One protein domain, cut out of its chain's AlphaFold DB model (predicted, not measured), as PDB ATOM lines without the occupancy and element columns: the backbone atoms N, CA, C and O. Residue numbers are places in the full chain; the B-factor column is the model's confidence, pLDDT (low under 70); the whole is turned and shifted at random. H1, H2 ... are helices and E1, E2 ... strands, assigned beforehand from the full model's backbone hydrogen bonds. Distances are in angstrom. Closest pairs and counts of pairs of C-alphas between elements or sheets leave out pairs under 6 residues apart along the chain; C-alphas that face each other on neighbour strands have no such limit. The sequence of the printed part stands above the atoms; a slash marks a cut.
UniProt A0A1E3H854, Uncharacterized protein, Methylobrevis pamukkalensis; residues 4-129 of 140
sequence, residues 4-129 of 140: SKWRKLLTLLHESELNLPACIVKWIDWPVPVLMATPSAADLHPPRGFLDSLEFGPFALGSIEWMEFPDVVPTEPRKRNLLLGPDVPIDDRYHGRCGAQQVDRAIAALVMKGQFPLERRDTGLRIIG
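What this domain is: This is residues 4 to 129 of the 140 residues of an uncharacterized protein of Methylobrevis pamukkalensis (UniProt A0A1E3H854). A twisted five-strand sheet has the helix H2 over one face along its E9 and E8 side, while H1 packs on H2 at a slant. Two small hairpins, E3 with E4 and E6 with E7, lie toward the two ends of E5, and a long loop, residues 75 to 97, joins E6 to E7. The 126 printed residues include two named helices and nine named strands, in the order H1 E1 E2 E3 E4 E5 E6 E7 H2 E8 E9, a mixed class. The large sheet runs E2 E1 E5 E9 E8, all antiparallel. The whole is compact, with a radius of gyration of the C-alphas of 13.7 A and spans of 40 by 30 by 22 A.

How they stand to each other: The large sheet holds E2, residues 34 to 37, E1, 22 to 27, E5, 64 to 70, E9, 124 to 128, and E8, 118 to 121. It is only just strongly twisted, its C-alphas lying up to 4.3 A off the best plane; E2 and E8 are its edge strands. Within hydrogen-bond range are N 23 and O 36 of E1 and E2, 2.9 A, N 24 and O 68 of E1 and E5, 2.8 A, N 69 and O 125 of E5 and E9, 2.8 A, and N 119 and O 126 of E8 and E9, 2.8 A. H2, residues 103 to 113, is on one face, two layers in all, at a height over the sheet of 10.4 A. It lies over E9 and E8, along the strands, at 22 degrees to E8 on the local plane. H1, residues 4 to 15, is not on the sheet; with residues 9 to 13 alone it touches H2, closest at the C-alphas of Leu 13 and Ala 106, 7.0 A, at a steep tilt of 56 degrees, opposite ways. Every O i to N i+4 pair in H1 and H2 is within hydrogen-bond range. E3, residues 50 to 53, and E4, 57 to 60, form a hairpin, with N 51 and O 59 at 2.9 A. E5 runs on into E6, residues 72 to 74, at 96 degrees. E6 and E7, residues 98 to 100, form a hairpin, with N 99 and O 73 at 2.8 A.

Where its parts are: H1 begins at C-alpha 4 (-44.814, -18.221, -31.529) and is 16.4 A long; H2 is 15.3 A. E5, the longest strand by residues, measures 16.8 A, E1 16.1 A and E9 13.2 A, ending at C-alpha 128 (-39.196, -22.279, -19.101).

The domain as a whole: The C-alphas of Pro 47 and Arg 93 are the two farthest apart, 41.0 A. The printed part has no cut. The links E2 to E3 and E6 to E7 are long. Mean pLDDT of the printed part is 82.0; residues 46 to 47 and 76 to 97 are under 70.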
ATOM      1  N   SER A   4     -44.918 -17.231 -30.451       89.50
ATOM      2  CA  SER A   4     -44.814 -18.221 -31.529       89.50
ATOM      3  C   SER A   4     -44.266 -19.571 -31.053       89.50
ATOM      4  O   SER A   4     -44.730 -20.617 -31.507       89.50
ATOM      5  N   LYS A   5     -43.307 -19.570 -30.117       91.00
ATOM      6  CA  LYS A   5     -42.731 -20.803 -29.570       91.00
ATOM      7  C   LYS A   5     -43.680 -21.454 -28.558       91.00
ATOM      8  O   LYS A   5     -43.833 -22.670 -28.607       91.00
ATOM      9  N   TRP A   6     -44.371 -20.663 -27.732       92.06
ATOM     10  CA  TRP A   6     -45.447 -21.157 -26.864       92.06
ATOM     11  C   TRP A   6     -46.576 -21.817 -27.656       92.06
ATOM     12  O   TRP A   6     -46.975 -22.935 -27.345       92.06
ATOM     13  N   ARG A   7     -47.034 -21.169 -28.731       91.06
ATOM     14  CA  ARG A   7     -48.050 -21.713 -29.639       91.06
ATOM     15  C   ARG A   7     -47.619 -23.048 -30.224       91.06
ATOM     16  O   ARG A   7     -48.347 -24.023 -30.106       91.06
ATOM     17  N   LYS A   8     -46.408 -23.108 -30.789       90.69
ATOM     18  CA  LYS A   8     -45.865 -24.354 -31.340       90.69
ATOM     19  C   LYS A   8     -45.811 -25.461 -30.283       90.69
ATOM     20  O   LYS A   8     -46.163 -26.590 -30.590       90.69
ATOM     21  N   LEU A   9     -45.383 -25.146 -29.061       92.94
ATOM     22  CA  LEU A   9     -45.320 -26.113 -27.966       92.94
ATOM     23  C   LEU A   9     -46.702 -26.679 -27.619       92.94
ATOM     24  O   LEU A   9     -46.865 -27.893 -27.589       92.94
ATOM     25  N   LEU A  10     -47.694 -25.815 -27.394       91.50
ATOM     26  CA  LEU A  10     -49.042 -26.234 -26.997       91.50
ATOM     27  C   LEU A  10     -49.755 -26.999 -28.117       91.50
ATOM     28  O   LEU A  10     -50.401 -28.011 -27.853       91.50
ATOM     29  N   THR A  11     -49.570 -26.583 -29.372       90.06
ATOM     30  CA  THR A  11     -50.045 -27.339 -30.537       90.06
ATOM     31  C   THR A  11     -49.421 -28.731 -30.590       90.06
ATOM     32  O   THR A  11     -50.148 -29.706 -30.730       90.06
ATOM     33  N   LEU A  12     -48.102 -28.852 -30.395       91.56
ATOM     34  CA  LEU A  12     -47.433 -30.155 -30.386       91.56
ATOM     35  C   LEU A  12     -47.935 -31.068 -29.266       91.56
ATOM     36  O   LEU A  12     -48.142 -32.253 -29.508       91.56
ATOM     37  N   LEU A  13     -48.126 -30.540 -28.055       90.62
ATOM     38  CA  LEU A  13     -48.658 -31.322 -26.938       90.62
ATOM     39  C   LEU A  13     -50.083 -31.810 -27.223       90.62
ATOM     40  O   LEU A  13     -50.383 -32.973 -26.964       90.62
ATOM     41  N   HIS A  14     -50.923 -30.954 -27.807       88.88
ATOM     42  CA  HIS A  14     -52.290 -31.296 -28.191       88.88
ATOM     43  C   HIS A  14     -52.347 -32.369 -29.291       88.88
ATOM     44  O   HIS A  14     -53.063 -33.356 -29.150       88.88
ATOM     45  N   GLU A  15     -51.560 -32.213 -30.357       88.62
ATOM     46  CA  GLU A  15     -51.512 -33.149 -31.494       88.62
ATOM     47  C   GLU A  15     -50.866 -34.497 -31.151       88.62
ATOM     48  O   GLU A  15     -51.032 -35.466 -31.885       88.62
ATOM     49  N   SER A  16     -50.106 -34.576 -30.055       85.44
ATOM     50  CA  SER A  16     -49.413 -35.808 -29.658       85.44
ATOM     51  C   SER A  16     -50.322 -36.826 -28.956       85.44
ATOM     52  O   SER A  16     -49.827 -37.881 -28.560       85.44
ATOM     53  N   GLU A  17     -51.612 -36.515 -28.764       84.38
ATOM     54  CA  GLU A  17     -52.602 -37.367 -28.077       84.38
ATOM     55  C   GLU A  17     -52.122 -37.871 -26.699       84.38
ATOM     56  O   GLU A  17     -52.466 -38.962 -26.240       84.38
ATOM     57  N   LEU A  18     -51.284 -37.074 -26.027       89.38
ATOM     58  CA  LEU A  18     -50.699 -37.437 -24.742       89.38
ATOM     59  C   LEU A  18     -51.712 -37.243 -23.619       89.38
ATOM     60  O   LEU A  18     -52.395 -36.222 -23.539       89.38
ATOM     61  N   ASN A  19     -51.735 -38.186 -22.679       88.75
ATOM     62  CA  ASN A  19     -52.479 -38.021 -21.438       88.75
ATOM     63  C   ASN A  19     -51.726 -37.067 -20.495       88.75
ATOM     64  O   ASN A  19     -50.958 -37.505 -19.632       88.75
ATOM     65  N   LEU A  20     -51.939 -35.767 -20.700       90.69
ATOM     66  CA  LEU A  20     -51.464 -34.665 -19.862       90.69
ATOM     67  C   LEU A  20     -52.672 -33.838 -19.392       90.69
ATOM     68  O   LEU A  20     -52.888 -32.743 -19.907       90.69
ATOM     69  N   PRO A  21     -53.535 -34.347 -18.496       88.44
ATOM     70  CA  PRO A  21     -54.773 -33.658 -18.129       88.44
ATOM     71  C   PRO A  21     -54.569 -32.366 -17.325       88.44
ATOM     72  O   PRO A  21     -55.489 -31.547 -17.292       88.44
ATOM     73  N   ALA A  22     -53.415 -32.169 -16.680       89.12
ATOM     74  CA  ALA A  22     -53.153 -30.964 -15.900       89.12
ATOM     75  C   ALA A  22     -51.687 -30.520 -15.937       89.12
ATOM     76  O   ALA A  22     -50.757 -31.324 -16.063       89.12
ATOM     77  N   CYS A  23     -51.491 -29.221 -15.751       90.38
ATOM     78  CA  CYS A  23     -50.186 -28.605 -15.596       90.38
ATOM     79  C   CYS A  23     -50.198 -27.578 -14.462       90.38
ATOM     80  O   CYS A  23     -51.245 -27.097 -14.028       90.38
ATOM     81  N   ILE A  24     -49.008 -27.257 -13.973       90.19
ATOM     82  CA  ILE A  24     -48.772 -26.183 -13.022       90.19
ATOM     83  C   ILE A  24     -48.224 -24.994 -13.804       90.19
ATOM     84  O   ILE A  24     -47.243 -25.135 -14.532       90.19
ATOM     85  N   VAL A  25     -48.828 -23.820 -13.658       90.81
ATOM     86  CA  VAL A  25     -48.388 -22.603 -14.347       90.81
ATOM     87  C   VAL A  25     -47.976 -21.555 -13.327       90.81
ATOM     88  O   VAL A  25     -48.707 -21.268 -12.380       90.81
ATOM     89  N   LYS A  26     -46.800 -20.959 -13.537       90.81
ATOM     90  CA  LYS A  26     -46.361 -19.746 -12.848       90.81
ATOM     91  C   LYS A  26     -46.324 -18.597 -13.839       90.81
ATOM     92  O   LYS A  26     -45.706 -18.708 -14.899       90.81
ATOM     93  N   TRP A  27     -46.936 -17.480 -13.468       91.44
ATOM     94  CA  TRP A  27     -46.835 -16.222 -14.206       91.44
ATOM     95  C   TRP A  27     -45.871 -15.262 -13.522       91.44
ATOM     96  O   TRP A  27     -45.757 -15.282 -12.298       91.44
ATOM     97  N   ILE A  28     -45.228 -14.396 -14.307       91.12
ATOM     98  CA  ILE A  28     -44.246 -13.408 -13.830       91.12
ATOM     99  C   ILE A  28     -44.840 -12.545 -12.706       91.12
ATOM    100  O   ILE A  28     -44.255 -12.439 -11.632       91.12
ATOM    101  N   ASP A  29     -46.044 -12.009 -12.919       87.25
ATOM    102  CA  ASP A  29     -46.685 -11.057 -11.999       87.25
ATOM    103  C   ASP A  29     -47.599 -11.719 -10.956       87.25
ATOM    104  O   ASP A  29     -48.292 -11.033 -10.204       87.25
ATOM    105  N   TRP A  30     -47.623 -13.054 -10.898       84.81
ATOM    106  CA  TRP A  30     -48.456 -13.791  -9.953       84.81
ATOM    107  C   TRP A  30     -47.585 -14.549  -8.943       84.81
ATOM    108  O   TRP A  30     -46.740 -15.347  -9.353       84.81
ATOM    109  N   PRO A  31     -47.762 -14.347  -7.623       81.06
ATOM    110  CA  PRO A  31     -46.801 -14.822  -6.624       81.06
ATOM    111  C   PRO A  31     -46.769 -16.347  -6.460       81.06
ATOM    112  O   PRO A  31     -45.733 -16.902  -6.107       81.06
ATOM    113  N   VAL A  32     -47.885 -17.032  -6.721       83.31
ATOM    114  CA  VAL A  32     -48.065 -18.460  -6.419       83.31
ATOM    115  C   VAL A  32     -48.384 -19.248  -7.696       83.31
ATOM    116  O   VAL A  32     -49.288 -18.849  -8.426       83.31
ATOM    117  N   PRO A  33     -47.689 -20.354  -8.002       87.75
ATOM    118  CA  PRO A  33     -48.072 -21.184  -9.136       87.75
ATOM    119  C   PRO A  33     -49.452 -21.817  -8.928       87.75
ATOM    120  O   PRO A  33     -49.898 -22.037  -7.803       87.75
ATOM    121  N   VAL A  34     -50.150 -22.127 -10.013       85.19
ATOM    122  CA  VAL A  34     -51.488 -22.725  -9.933       85.19
ATOM    123  C   VAL A  34     -51.544 -24.026 -10.705       85.19
ATOM    124  O   VAL A  34     -50.941 -24.141 -11.769       85.19
ATOM    125  N   LEU A  35     -52.286 -24.995 -10.171       85.25
ATOM    126  CA  LEU A  35     -52.701 -26.166 -10.932       85.25
ATOM    127  C   LEU A  35     -53.869 -25.776 -11.829       85.25
ATOM    128  O   LEU A  35     -54.821 -25.168 -11.348       85.25
ATOM    129  N   MET A  36     -53.812 -26.169 -13.094       84.88
ATOM    130  CA  MET A  36     -54.914 -25.986 -14.030       84.88
ATOM    131  C   MET A  36     -54.995 -27.142 -15.022       84.88
ATOM    132  O   MET A  36     -54.036 -27.902 -15.188       84.88
ATOM    133  N   ALA A  37     -56.130 -27.284 -15.703       86.56
ATOM    134  CA  ALA A  37     -56.212 -28.162 -16.860       86.56
ATOM    135  C   ALA A  37     -55.192 -27.733 -17.924       86.56
ATOM    136  O   ALA A  37     -54.998 -26.543 -18.176       86.56
ATOM    137  N   THR A  38     -54.555 -28.713 -18.563       89.00
ATOM    138  CA  THR A  38     -53.588 -28.433 -19.628       89.00
ATOM    139  C   THR A  38     -54.272 -27.684 -20.766       89.00
ATOM    140  O   THR A  38     -55.227 -28.215 -21.345       89.00
ATOM    141  N   PRO A  39     -53.777 -26.491 -21.135       88.25
ATOM    142  CA  PRO A  39     -54.311 -25.784 -22.279       88.25
ATOM    143  C   PRO A  39     -54.071 -26.540 -23.584       88.25
ATOM    144  O   PRO A  39     -52.997 -27.096 -23.826       88.25
ATOM    145  N   SER A  40     -55.069 -26.517 -24.447       83.69
ATOM    146  CA  SER A  40     -55.072 -27.128 -25.766       83.69
ATOM    147  C   SER A  40     -54.794 -26.107 -26.870       83.69
ATOM    148  O   SER A  40     -54.795 -24.892 -26.661       83.69
ATOM    149  N   ALA A  41     -54.606 -26.598 -28.096       83.50
ATOM    150  CA  ALA A  41     -54.519 -25.727 -29.264       83.50
ATOM    151  C   ALA A  41     -55.813 -24.925 -29.510       83.50
ATOM    152  O   ALA A  41     -55.746 -23.865 -30.129       83.50
ATOM    153  N   ALA A  42     -56.966 -25.404 -29.025       83.69
ATOM    154  CA  ALA A  42     -58.253 -24.724 -29.164       83.69
ATOM    155  C   ALA A  42     -58.366 -23.477 -28.271       83.69
ATOM    156  O   ALA A  42     -59.082 -22.545 -28.621       83.69
ATOM    157  N   ASP A  43     -57.606 -23.435 -27.172       86.19
ATOM    158  CA  ASP A  43     -57.560 -22.302 -26.237       86.19
ATOM    159  C   ASP A  43     -56.645 -21.171 -26.749       86.19
ATOM    160  O   ASP A  43     -56.573 -20.074 -26.188       86.19
ATOM    161  N   LEU A  44     -55.907 -21.425 -27.838       86.00
ATOM    162  CA  LEU A  44     -55.114 -20.416 -28.521       86.00
ATOM    163  C   LEU A  44     -56.011 -19.620 -29.467       86.00
ATOM    164  O   LEU A  44     -56.640 -20.175 -30.360       86.00
ATOM    165  N   HIS A  45     -55.946 -18.290 -29.389       76.31
ATOM    166  CA  HIS A  45     -56.669 -17.406 -30.312       76.31
ATOM    167  C   HIS A  45     -55.711 -16.687 -31.270       76.31
ATOM    168  O   HIS A  45     -55.328 -15.544 -31.005       76.31
ATOM    169  N   PRO A  46     -55.226 -17.320 -32.361       66.00
ATOM    170  CA  PRO A  46     -54.436 -16.616 -33.368       66.00
ATOM    171  C   PRO A  46     -55.184 -15.390 -33.927       66.00
ATOM    172  O   PRO A  46     -56.398 -15.452 -34.105       66.00
ATOM    173  N   PRO A  47     -54.486 -14.278 -34.225       68.00
ATOM    174  CA  PRO A  47     -53.043 -14.044 -34.075       68.00
ATOM    175  C   PRO A  47     -52.632 -13.499 -32.689       68.00
ATOM    176  O   PRO A  47     -51.512 -13.026 -32.523       68.00
ATOM    177  N   ARG A  48     -53.521 -13.503 -31.690       74.75
ATOM    178  CA  ARG A  48     -53.343 -12.761 -30.431       74.75
ATOM    179  C   ARG A  48     -52.374 -13.468 -29.480       74.75
ATOM    180  O   ARG A  48     -52.419 -14.680 -29.359       74.75
ATOM    181  N   GLY A  49     -51.528 -12.751 -28.751       82.31
ATOM    182  CA  GLY A  49     -50.558 -13.332 -27.803       82.31
ATOM    183  C   GLY A  49     -51.155 -13.947 -26.529       82.31
ATOM    184  O   GLY A  49     -50.483 -13.957 -25.505       82.31
ATOM    185  N   PHE A  50     -52.406 -14.414 -26.559       86.38
ATOM    186  CA  PHE A  50     -53.153 -14.858 -25.384       86.38
ATOM    187  C   PHE A  50     -53.625 -16.307 -25.511       86.38
ATOM    188  O   PHE A  50     -53.856 -16.811 -26.616       86.38
ATOM    189  N   LEU A  51     -53.774 -16.929 -24.348       88.25
ATOM    190  CA  LEU A  51     -54.430 -18.203 -24.116       88.25
ATOM    191  C   LEU A  51     -55.704 -17.932 -23.323       88.25
ATOM    192  O   LEU A  51     -55.619 -17.225 -22.322       88.25
ATOM    193  N   ASP A  52     -56.844 -18.467 -23.753       87.25
ATOM    194  CA  ASP A  52     -58.111 -18.329 -23.028       87.25
ATOM    195  C   ASP A  52     -58.382 -19.575 -22.184       87.25
ATOM    196  O   ASP A  52     -58.782 -20.621 -22.688       87.25
ATOM    197  N   SER A  53     -58.083 -19.490 -20.890       85.06
ATOM    198  CA  SER A  53     -58.303 -20.592 -19.960       85.06
ATOM    199  C   SER A  53     -59.724 -20.565 -19.422       85.06
ATOM    200  O   SER A  53     -60.168 -19.555 -18.883       85.06
ATOM    201  N   LEU A  54     -60.406 -21.710 -19.435       80.81
ATOM    202  CA  LEU A  54     -61.714 -21.847 -18.783       80.81
ATOM    203  C   LEU A  54     -61.674 -21.555 -17.273       80.81
ATOM    204  O   LEU A  54     -62.687 -21.163 -16.701       80.81
ATOM    205  N   GLU A  55     -60.527 -21.763 -16.625       80.12
ATOM    206  CA  GLU A  55     -60.371 -21.635 -15.170       80.12
ATOM    207  C   GLU A  55     -59.936 -20.225 -14.742       80.12
ATOM    208  O   GLU A  55     -60.326 -19.757 -13.674       80.12
ATOM    209  N   PHE A  56     -59.151 -19.538 -15.577       81.75
ATOM    210  CA  PHE A  56     -58.496 -18.268 -15.224       81.75
ATOM    211  C   PHE A  56     -58.777 -17.126 -16.212       81.75
ATOM    212  O   PHE A  56     -58.302 -16.008 -16.014       81.75
ATOM    213  N   GLY A  57     -59.562 -17.383 -17.260       85.69
ATOM    214  CA  GLY A  57     -59.795 -16.453 -18.358       85.69
ATOM    215  C   GLY A  57     -58.555 -16.241 -19.237       85.69
ATOM    216  O   GLY A  57     -57.597 -17.025 -19.187       85.69
ATOM    217  N   PRO A  58     -58.549 -15.174 -20.053       88.94
ATOM    218  CA  PRO A  58     -57.465 -14.904 -20.980       88.94
ATOM    219  C   PRO A  58     -56.203 -14.386 -20.280       88.94
ATOM    220  O   PRO A  58     -56.246 -13.396 -19.551       88.94
ATOM    221  N   PHE A  59     -55.050 -14.985 -20.582       89.56
ATOM    222  CA  PHE A  59     -53.735 -14.515 -20.129       89.56
ATOM    223  C   PHE A  59     -52.687 -14.543 -21.245       89.56
ATOM    224  O   PHE A  59     -52.796 -15.292 -22.216       89.56
ATOM    225  N   ALA A  60     -51.673 -13.679 -21.142       91.69
ATOM    226  CA  ALA A  60     -50.643 -13.544 -22.168       91.69
ATOM    227  C   ALA A  60     -49.671 -14.736 -22.142       91.69
ATOM    228  O   ALA A  60     -49.168 -15.115 -21.091       91.69
ATOM    229  N   LEU A  61     -49.321 -15.289 -23.302       91.69
ATOM    230  CA  LEU A  61     -48.309 -16.349 -23.397       91.69
ATOM    231  C   LEU A  61     -46.942 -15.852 -22.901       91.69
ATOM    232  O   LEU A  61     -46.218 -16.568 -22.210       91.69
ATOM    233  N   GLY A  62     -46.610 -14.596 -23.207       90.69
ATOM    234  CA  GLY A  62     -45.393 -13.941 -22.735       90.69
ATOM    235  C   GLY A  62     -45.325 -13.695 -21.223       90.69
ATOM    236  O   GLY A  62     -44.231 -13.429 -20.734       90.69
ATOM    237  N   SER A  63     -46.439 -13.797 -20.481       92.19
ATOM    238  CA  SER A  63     -46.433 -13.647 -19.017       92.19
ATOM    239  C   SER A  63     -46.186 -14.957 -18.272       92.19
ATOM    240  O   SER A  63     -46.010 -14.932 -17.054       92.19
ATOM    241  N   ILE A  64     -46.148 -16.097 -18.971       93.50
ATOM    242  CA  ILE A  64     -45.803 -17.387 -18.371       93.50
ATOM    243  C   ILE A  64     -44.308 -17.380 -18.032       93.50
ATOM    244  O   ILE A  64     -43.452 -17.293 -18.916       93.50
ATOM    245  N   GLU A  65     -43.998 -17.511 -16.747       94.12
ATOM    246  CA  GLU A  65     -42.638 -17.675 -16.241       94.12
ATOM    247  C   GLU A  65     -42.164 -19.111 -16.487       94.12
ATOM    248  O   GLU A  65     -41.124 -19.334 -17.106       94.12
ATOM    249  N   TRP A  66     -42.973 -20.095 -16.096       94.69
ATOM    250  CA  TRP A  66     -42.762 -21.503 -16.417       94.69
ATOM    251  C   TRP A  66     -44.080 -22.286 -16.385       94.69
ATOM    252  O   TRP A  66     -45.060 -21.874 -15.764       94.69
ATOM    253  N   MET A  67     -44.085 -23.427 -17.074       93.88
ATOM    254  CA  MET A  67     -45.171 -24.408 -17.073       93.88
ATOM    255  C   MET A  67     -44.592 -25.781 -16.748       93.88
ATOM    256  O   MET A  67     -43.603 -26.185 -17.353       93.88
ATOM    257  N   GLU A  68     -45.187 -26.495 -15.803       93.62
ATOM    258  CA  GLU A  68     -44.719 -27.797 -15.345       93.62
ATOM    259  C   GLU A  68     -45.789 -28.875 -15.513       93.62
ATOM    260  O   GLU A  68     -46.954 -28.684 -15.178       93.62
ATOM    261  N   PHE A  69     -45.369 -30.024 -16.025       92.62
ATOM    262  CA  PHE A  69     -46.150 -31.245 -16.133       92.62
ATOM    263  C   PHE A  69     -45.609 -32.243 -15.109       92.62
ATOM    264  O   PHE A  69     -44.592 -32.888 -15.383       92.62
ATOM    265  N   PRO A  70     -46.234 -32.350 -13.927       90.25
ATOM    266  CA  PRO A  70     -45.806 -33.307 -12.915       90.25
ATOM    267  C   PRO A  70     -46.125 -34.743 -13.350       90.25
ATOM    268  O   PRO A  70     -47.069 -34.976 -14.106       90.25
ATOM    269  N   ASP A  71     -45.364 -35.723 -12.868       88.88
ATOM    270  CA  ASP A  71     -45.559 -37.137 -13.227       88.88
ATOM    271  C   ASP A  71     -46.908 -37.683 -12.723       88.88
ATOM    272  O   ASP A  71     -47.488 -38.588 -13.327       88.88
ATOM    273  N   VAL A  72     -47.443 -37.094 -11.648       86.06
ATOM    274  CA  VAL A  72     -48.744 -37.426 -11.059       86.06
ATOM    275  C   VAL A  72     -49.589 -36.174 -10.846       86.06
ATOM    276  O   VAL A  72     -49.093 -35.128 -10.435       86.06
ATOM    277  N   VAL A  73     -50.890 -36.286 -11.120       83.62
ATOM    278  CA  VAL A  73     -51.883 -35.221 -10.901       83.62
ATOM    279  C   VAL A  73     -53.172 -35.785 -10.313       83.62
ATOM    280  O   VAL A  73     -53.460 -36.966 -10.518       83.62
ATOM    281  N   PRO A  74     -54.002 -34.980  -9.627       78.12
ATOM    282  CA  PRO A  74     -55.336 -35.415  -9.230       78.12
ATOM    283  C   PRO A  74     -56.158 -35.832 -10.459       78.12
ATOM    284  O   PRO A  74     -56.144 -35.145 -11.477       78.12
ATOM    285  N   THR A  75     -56.925 -36.923 -10.372       72.50
ATOM    286  CA  THR A  75     -57.761 -37.415 -11.486       72.50
ATOM    287  C   THR A  75     -58.912 -36.472 -11.849       72.50
ATOM    288  O   THR A  75     -59.509 -36.610 -12.910       72.50
ATOM    289  N   GLU A  76     -59.242 -35.517 -10.974       67.50
ATOM    290  CA  GLU A  76     -60.263 -34.488 -11.200       67.50
ATOM    291  C   GLU A  76     -59.684 -33.082 -10.940       67.50
ATOM    292  O   GLU A  76     -60.010 -32.459  -9.926       67.50
ATOM    293  N   PRO A  77     -58.826 -32.552 -11.834       58.78
ATOM    294  CA  PRO A  77     -58.166 -31.262 -11.612       58.78
ATOM    295  C   PRO A  77     -59.166 -30.092 -11.604       58.78
ATOM    296  O   PRO A  77     -59.024 -29.157 -10.825       58.78
ATOM    297  N   ARG A  78     -60.259 -30.201 -12.375       55.12
ATOM    298  CA  ARG A  78     -61.273 -29.147 -12.589       55.12
ATOM    299  C   ARG A  78     -62.069 -28.721 -11.350       55.12
ATOM    300  O   ARG A  78     -62.836 -27.769 -11.427       55.12
ATOM    301  N   LYS A  79     -61.988 -29.455 -10.235       51.47
ATOM    302  CA  LYS A  79     -62.845 -29.198  -9.062       51.47
ATOM    303  C   LYS A  79     -62.220 -28.310  -8.002       51.47
ATOM    304  O   LYS A  79     -62.890 -28.030  -7.008       51.47
ATOM    305  N   ARG A  80     -60.965 -27.894  -8.138       53.00
ATOM    306  CA  ARG A  80     -60.342 -27.103  -7.082       53.00
ATOM    307  C   ARG A  80     -59.381 -26.083  -7.687       53.00
ATOM    308  O   ARG A  80     -58.358 -26.467  -8.236       53.00
ATOM    309  N   ASN A  81     -59.690 -24.800  -7.494       50.22
ATOM    310  CA  ASN A  81     -58.752 -23.677  -7.599       50.22
ATOM    311  C   ASN A  81     -57.660 -23.836  -6.524       50.22
ATOM    312  O   ASN A  81     -57.618 -23.099  -5.539       50.22
ATOM    313  N   LEU A  82     -56.843 -24.882  -6.640       56.94
ATOM    314  CA  LEU A  82     -55.777 -25.180  -5.702       56.94
ATOM    315  C   LEU A  82     -54.618 -24.263  -6.045       56.94
ATOM    316  O   LEU A  82     -53.871 -24.499  -6.993       56.94
ATOM    317  N   LEU A  83     -54.480 -23.213  -5.242       53.31
ATOM    318  CA  LEU A  83     -53.214 -22.520  -5.090       53.31
ATOM    319  C   LEU A  83     -52.207 -23.562  -4.593       53.31
ATOM    320  O   LEU A  83     -52.217 -23.942  -3.421       53.31
ATOM    321  N   LEU A  84     -51.400 -24.088  -5.508       57.31
ATOM    322  CA  LEU A  84     -50.289 -24.946  -5.151       57.31
ATOM    323  C   LEU A  84     -49.177 -24.024  -4.672       57.31
ATOM    324  O   LEU A  84     -48.680 -23.191  -5.424       57.31
ATOM    325  N   GLY A  85     -48.768 -24.154  -3.411       50.25
ATOM    326  CA  GLY A  85     -47.460 -23.624  -3.044       50.25
ATOM    327  C   GLY A  85     -46.399 -24.248  -3.969       50.25
ATOM    328  O   GLY A  85     -46.567 -25.401  -4.372       50.25
ATOM    329  N   PRO A  86     -45.325 -23.519  -4.320       47.09
ATOM    330  CA  PRO A  86     -44.326 -23.949  -5.309       47.09
ATOM    331  C   PRO A  86     -43.659 -25.299  -5.003       47.09
ATOM    332  O   PRO A  86     -43.147 -25.931  -5.921       47.09
ATOM    333  N   ASP A  87     -43.726 -25.745  -3.747       55.28
ATOM    334  CA  ASP A  87     -43.102 -26.971  -3.247       55.28
ATOM    335  C   ASP A  87     -44.106 -27.921  -2.578       55.28
ATOM    336  O   ASP A  87     -43.709 -28.806  -1.821       55.28
ATOM    337  N   VAL A  88     -45.417 -27.736  -2.790       56.03
ATOM    338  CA  VAL A  88     -46.413 -28.667  -2.242       56.03
ATOM    339  C   VAL A  88     -46.402 -29.929  -3.104       56.03
ATOM    340  O   VAL A  88     -46.786 -29.853  -4.274       56.03
ATOM    341  N   PRO A  89     -45.985 -31.092  -2.566       56.56
ATOM    342  CA  PRO A  89     -45.998 -32.328  -3.330       56.56
ATOM    343  C   PRO A  89     -47.438 -32.651  -3.704       56.56
ATOM    344  O   PRO A  89     -48.302 -32.703  -2.829       56.56
ATOM    345  N   ILE A  90     -47.694 -32.897  -4.988       62.69
ATOM    346  CA  ILE A  90     -48.944 -33.524  -5.407       62.69
ATOM    347  C   ILE A  90     -48.859 -34.997  -4.993       62.69
ATOM    348  O   ILE A  90     -48.315 -35.824  -5.720       62.69
ATOM    349  N   ASP A  91     -49.333 -35.306  -3.789       56.47
ATOM    350  CA  ASP A  91     -49.309 -36.645  -3.199       56.47
ATOM    351  C   ASP A  91     -50.724 -37.146  -2.845       56.47
ATOM    352  O   ASP A  91     -51.743 -36.516  -3.142       56.47
ATOM    353  N   ASP A  92     -50.814 -38.311  -2.205       47.66
ATOM    354  CA  ASP A  92     -52.089 -38.931  -1.822       47.66
ATOM    355  C   ASP A  92     -52.919 -38.091  -0.824       47.66
ATOM    356  O   ASP A  92     -54.090 -38.395  -0.575       47.66
ATOM    357  N   ARG A  93     -52.372 -36.992  -0.271       50.97
ATOM    358  CA  ARG A  93     -53.133 -36.051   0.573       50.97
ATOM    359  C   ARG A  93     -54.159 -35.250  -0.224       50.97
ATOM    360  O   ARG A  93     -55.018 -34.605   0.374       50.97
ATOM    361  N   TYR A  94     -54.157 -35.335  -1.554       56.66
ATOM    362  CA  TYR A  94     -55.141 -34.682  -2.420       56.66
ATOM    363  C   TYR A  94     -56.548 -35.309  -2.365       56.66
ATOM    364  O   TYR A  94     -57.319 -35.100  -3.290       56.66
ATOM    365  N   HIS A  95     -56.964 -35.984  -1.283       47.91
ATOM    366  CA  HIS A  95     -58.329 -36.496  -1.033       47.91
ATOM    367  C   HIS A  95     -59.085 -36.929  -2.308       47.91
ATOM    368  O   HIS A  95     -60.182 -36.444  -2.602       47.91
ATOM    369  N   GLY A  96     -58.439 -37.763  -3.121       56.25
ATOM    370  CA  GLY A  96     -58.829 -38.083  -4.489       56.25
ATOM    371  C   GLY A  96     -57.788 -39.004  -5.116       56.25
ATOM    372  O   GLY A  96     -56.660 -39.077  -4.641       56.25
ATOM    373  N   ARG A  97     -58.166 -39.750  -6.157       68.69
ATOM    374  CA  ARG A  97     -57.209 -40.595  -6.879       68.69
ATOM    375  C   ARG A  97     -56.211 -39.692  -7.607       68.69
ATOM    376  O   ARG A  97     -56.625 -38.724  -8.240       68.69
ATOM    377  N   CYS A  98     -54.924 -40.004  -7.524       75.69
ATOM    378  CA  CYS A  98     -53.911 -39.437  -8.409       75.69
ATOM    379  C   CYS A  98     -53.760 -40.334  -9.644       75.69
ATOM    380  O   CYS A  98     -53.926 -41.553  -9.568       75.69
ATOM    381  N   GLY A  99     -53.498 -39.727 -10.798       81.00
ATOM    382  CA  GLY A  99     -53.285 -40.401 -12.073       81.00
ATOM    383  C   GLY A  99     -51.922 -40.043 -12.652       81.00
ATOM    384  O   GLY A  99     -51.506 -38.886 -12.592       81.00
ATOM    385  N   ALA A 100     -51.243 -41.040 -13.218       88.00
ATOM    386  CA  ALA A 100     -49.972 -40.842 -13.900       88.00
ATOM    387  C   ALA A 100     -50.164 -40.089 -15.228       88.00
ATOM    388  O   ALA A 100     -51.057 -40.414 -16.020       88.00
ATOM    389  N   GLN A 101     -49.296 -39.110 -15.477       91.19
ATOM    390  CA  GLN A 101     -49.209 -38.374 -16.736       91.19
ATOM    391  C   GLN A 101     -48.150 -38.995 -17.656       91.19
ATOM    392  O   GLN A 101     -47.188 -39.617 -17.213       91.19
ATOM    393  N   GLN A 102     -48.293 -38.815 -18.969       92.25
ATOM    394  CA  GLN A 102     -47.339 -39.337 -19.959       92.25
ATOM    395  C   GLN A 102     -46.124 -38.409 -20.162       92.25
ATOM    396  O   GLN A 102     -45.772 -38.068 -21.293       92.25
ATOM    397  N   VAL A 103     -45.471 -37.997 -19.070       92.06
ATOM    398  CA  VAL A 103     -44.393 -36.990 -19.082       92.06
ATOM    399  C   VAL A 103     -43.191 -37.426 -19.919       92.06
ATOM    400  O   VAL A 103     -42.742 -36.664 -20.771       92.06
ATOM    401  N   ASP A 104     -42.706 -38.662 -19.776       92.50
ATOM    402  CA  ASP A 104     -41.557 -39.140 -20.565       92.50
ATOM    403  C   ASP A 104     -41.841 -39.135 -22.076       92.50
ATOM    404  O   ASP A 104     -40.978 -38.799 -22.891       92.50
ATOM    405  N   ARG A 105     -43.086 -39.442 -22.467       91.62
ATOM    406  CA  ARG A 105     -43.513 -39.351 -23.871       91.62
ATOM    407  C   ARG A 105     -43.598 -37.899 -24.339       91.62
ATOM    408  O   ARG A 105     -43.225 -37.619 -25.476       91.62
ATOM    409  N   ALA A 106     -44.026 -36.981 -23.471       91.50
ATOM    410  CA  ALA A 106     -44.020 -35.547 -23.750       91.50
ATOM    411  C   ALA A 106     -42.598 -35.025 -23.984       91.50
ATOM    412  O   ALA A 106     -42.353 -34.334 -24.971       91.50
ATOM    413  N   ILE A 107     -41.643 -35.419 -23.136       90.94
ATOM    414  CA  ILE A 107     -40.222 -35.088 -23.299       90.94
ATOM    415  C   ILE A 107     -39.725 -35.577 -24.659       90.94
ATOM    416  O   ILE A 107     -39.187 -34.786 -25.434       90.94
ATOM    417  N   ALA A 108     -39.952 -36.854 -24.981       91.25
ATOM    418  CA  ALA A 108     -39.526 -37.430 -26.252       91.25
ATOM    419  C   ALA A 108     -40.126 -36.680 -27.457       91.25
ATOM    420  O   ALA A 108     -39.403 -36.328 -28.392       91.25
ATOM    421  N   ALA A 109     -41.428 -36.374 -27.424       90.50
ATOM    422  CA  ALA A 109     -42.107 -35.640 -28.490       90.50
ATOM    423  C   ALA A 109     -41.543 -34.220 -28.671       90.50
ATOM    424  O   ALA A 109     -41.282 -33.795 -29.802       90.50
ATOM    425  N   LEU A 110     -41.315 -33.497 -27.570       90.88
ATOM    426  CA  LEU A 110     -40.809 -32.126 -27.599       90.88
ATOM    427  C   LEU A 110     -39.351 -32.062 -28.066       90.88
ATOM    428  O   LEU A 110     -39.039 -31.226 -28.913       90.88
ATOM    429  N   VAL A 111     -38.487 -32.966 -27.589       88.75
ATOM    430  CA  VAL A 111     -37.074 -33.048 -28.001       88.75
ATOM    431  C   VAL A 111     -36.947 -33.350 -29.495       88.75
ATOM    432  O   VAL A 111     -36.140 -32.724 -30.180       88.75
ATOM    433  N   MET A 112     -37.767 -34.259 -30.032       85.75
ATOM    434  CA  MET A 112     -37.729 -34.589 -31.463       85.75
ATOM    435  C   MET A 112     -38.218 -33.445 -32.363       85.75
ATOM    436  O   MET A 112     -37.758 -33.318 -33.497       85.75
ATOM    437  N   LYS A 113     -39.183 -32.634 -31.904       83.19
ATOM    438  CA  LYS A 113     -39.926 -31.690 -32.765       83.19
ATOM    439  C   LYS A 113     -39.564 -30.213 -32.558       83.19
ATOM    440  O   LYS A 113     -40.033 -29.352 -33.320       83.19
ATOM    441  N   GLY A 114     -38.723 -29.879 -31.577       75.94
ATOM    442  CA  GLY A 114     -38.281 -28.500 -31.394       75.94
ATOM    443  C   GLY A 114     -37.209 -28.266 -30.333       75.94
ATOM    444  O   GLY A 114     -36.989 -29.051 -29.424       75.94
ATOM    445  N   GLN A 115     -36.566 -27.103 -30.437       83.00
ATOM    446  CA  GLN A 115     -35.668 -26.576 -29.410       83.00
ATOM    447  C   GLN A 115     -36.481 -25.753 -28.403       83.00
ATOM    448  O   GLN A 115     -36.637 -24.528 -28.539       83.00
ATOM    449  N   PHE A 116     -37.045 -26.447 -27.420       90.69
ATOM    450  CA  PHE A 116     -37.736 -25.842 -26.286       90.69
ATOM    451  C   PHE A 116     -36.801 -25.776 -25.069       90.69
ATOM    452  O   PHE A 116     -35.950 -26.648 -24.912       90.69
ATOM    453  N   PRO A 117     -36.923 -24.745 -24.218       92.62
ATOM    454  CA  PRO A 117     -36.176 -24.660 -22.966       92.62
ATOM    455  C   PRO A 117     -36.804 -25.599 -21.923       92.62
ATOM    456  O   PRO A 117     -37.670 -25.197 -21.147       92.62
ATOM    457  N   LEU A 118     -36.412 -26.871 -21.975       93.12
ATOM    458  CA  LEU A 118     -36.921 -27.937 -21.112       93.12
ATOM    459  C   LEU A 118     -35.980 -28.167 -19.925       93.12
ATOM    460  O   LEU A 118     -34.763 -28.195 -20.093       93.12
ATOM    461  N   GLU A 119     -36.551 -28.405 -18.751       92.88
ATOM    462  CA  GLU A 119     -35.860 -28.812 -17.530       92.88
ATOM    463  C   GLU A 119     -36.527 -30.092 -17.006       92.88
ATOM    464  O   GLU A 119     -37.708 -30.090 -16.647       92.88
ATOM    465  N   ARG A 120     -35.788 -31.211 -16.985       89.75
ATOM    466  CA  ARG A 120     -36.258 -32.439 -16.328       89.75
ATOM    467  C   ARG A 120     -36.123 -32.255 -14.820       89.75
ATOM    468  O   ARG A 120     -35.060 -31.877 -14.338       89.75
ATOM    469  N   ARG A 121     -37.207 -32.527 -14.103       87.69
ATOM    470  CA  ARG A 121     -37.289 -32.525 -12.642       87.69
ATOM    471  C   ARG A 121     -37.487 -33.968 -12.184       87.69
ATOM    472  O   ARG A 121     -38.021 -34.778 -12.944       87.69
ATOM    473  N   ASP A 122     -37.146 -34.259 -10.934       84.25
ATOM    474  CA  ASP A 122     -37.401 -35.573 -10.320       84.25
ATOM    475  C   ASP A 122     -38.897 -35.923 -10.277       84.25
ATOM    476  O   ASP A 122     -39.262 -37.089 -10.180       84.25
ATOM    477  N   THR A 123     -39.758 -34.904 -10.356       83.25
ATOM    478  CA  THR A 123     -41.215 -35.009 -10.232       83.25
ATOM    479  C   THR A 123     -41.973 -34.655 -11.510       83.25
ATOM    480  O   THR A 123     -43.196 -34.526 -11.462       83.25
ATOM    481  N   GLY A 124     -41.292 -34.425 -12.640       91.12
ATOM    482  CA  GLY A 124     -41.973 -34.028 -13.875       91.12
ATOM    483  C   GLY A 124     -41.102 -33.333 -14.916       91.12
ATOM    484  O   GLY A 124     -39.873 -33.424 -14.916       91.12
ATOM    485  N   LEU A 125     -41.754 -32.630 -15.836       94.00
ATOM    486  CA  LEU A 125     -41.130 -31.808 -16.868       94.00
ATOM    487  C   LEU A 125     -41.493 -30.345 -16.646       94.00
ATOM    488  O   LEU A 125     -42.671 -30.004 -16.671       94.00
ATOM    489  N   ARG A 126     -40.499 -29.466 -16.557       94.56
ATOM    490  CA  ARG A 126     -40.702 -28.018 -16.566       94.56
ATOM    491  C   ARG A 126     -40.276 -27.414 -17.902       94.56
ATOM    492  O   ARG A 126     -39.257 -27.774 -18.483       94.56
ATOM    493  N   ILE A 127     -41.071 -26.476 -18.395       94.94
ATOM    494  CA  ILE A 127     -40.839 -25.690 -19.604       94.94
ATOM    495  C   ILE A 127     -40.667 -24.238 -19.180       94.94
ATOM    496  O   ILE A 127     -41.565 -23.651 -18.573       94.94
ATOM    497  N   ILE A 128     -39.529 -23.639 -19.524       94.56
ATOM    498  CA  ILE A 128     -39.196 -22.279 -19.101       94.56
ATOM    499  C   ILE A 128     -39.741 -21.252 -20.097       94.56
ATOM    500  O   ILE A 128     -39.327 -21.156 -21.253       94.56
ATOM    501  N   GLY A 129     -40.686 -20.448 -19.627       91.06
ATOM    502  CA  GLY A 129     -41.283 -19.349 -20.370       91.06
ATOM    503  C   GLY A 129     -40.449 -18.088 -20.316       91.06
ATOM    504  O   GLY A 129     -40.184 -17.479 -21.347       91.06
TER     505      GLY A 129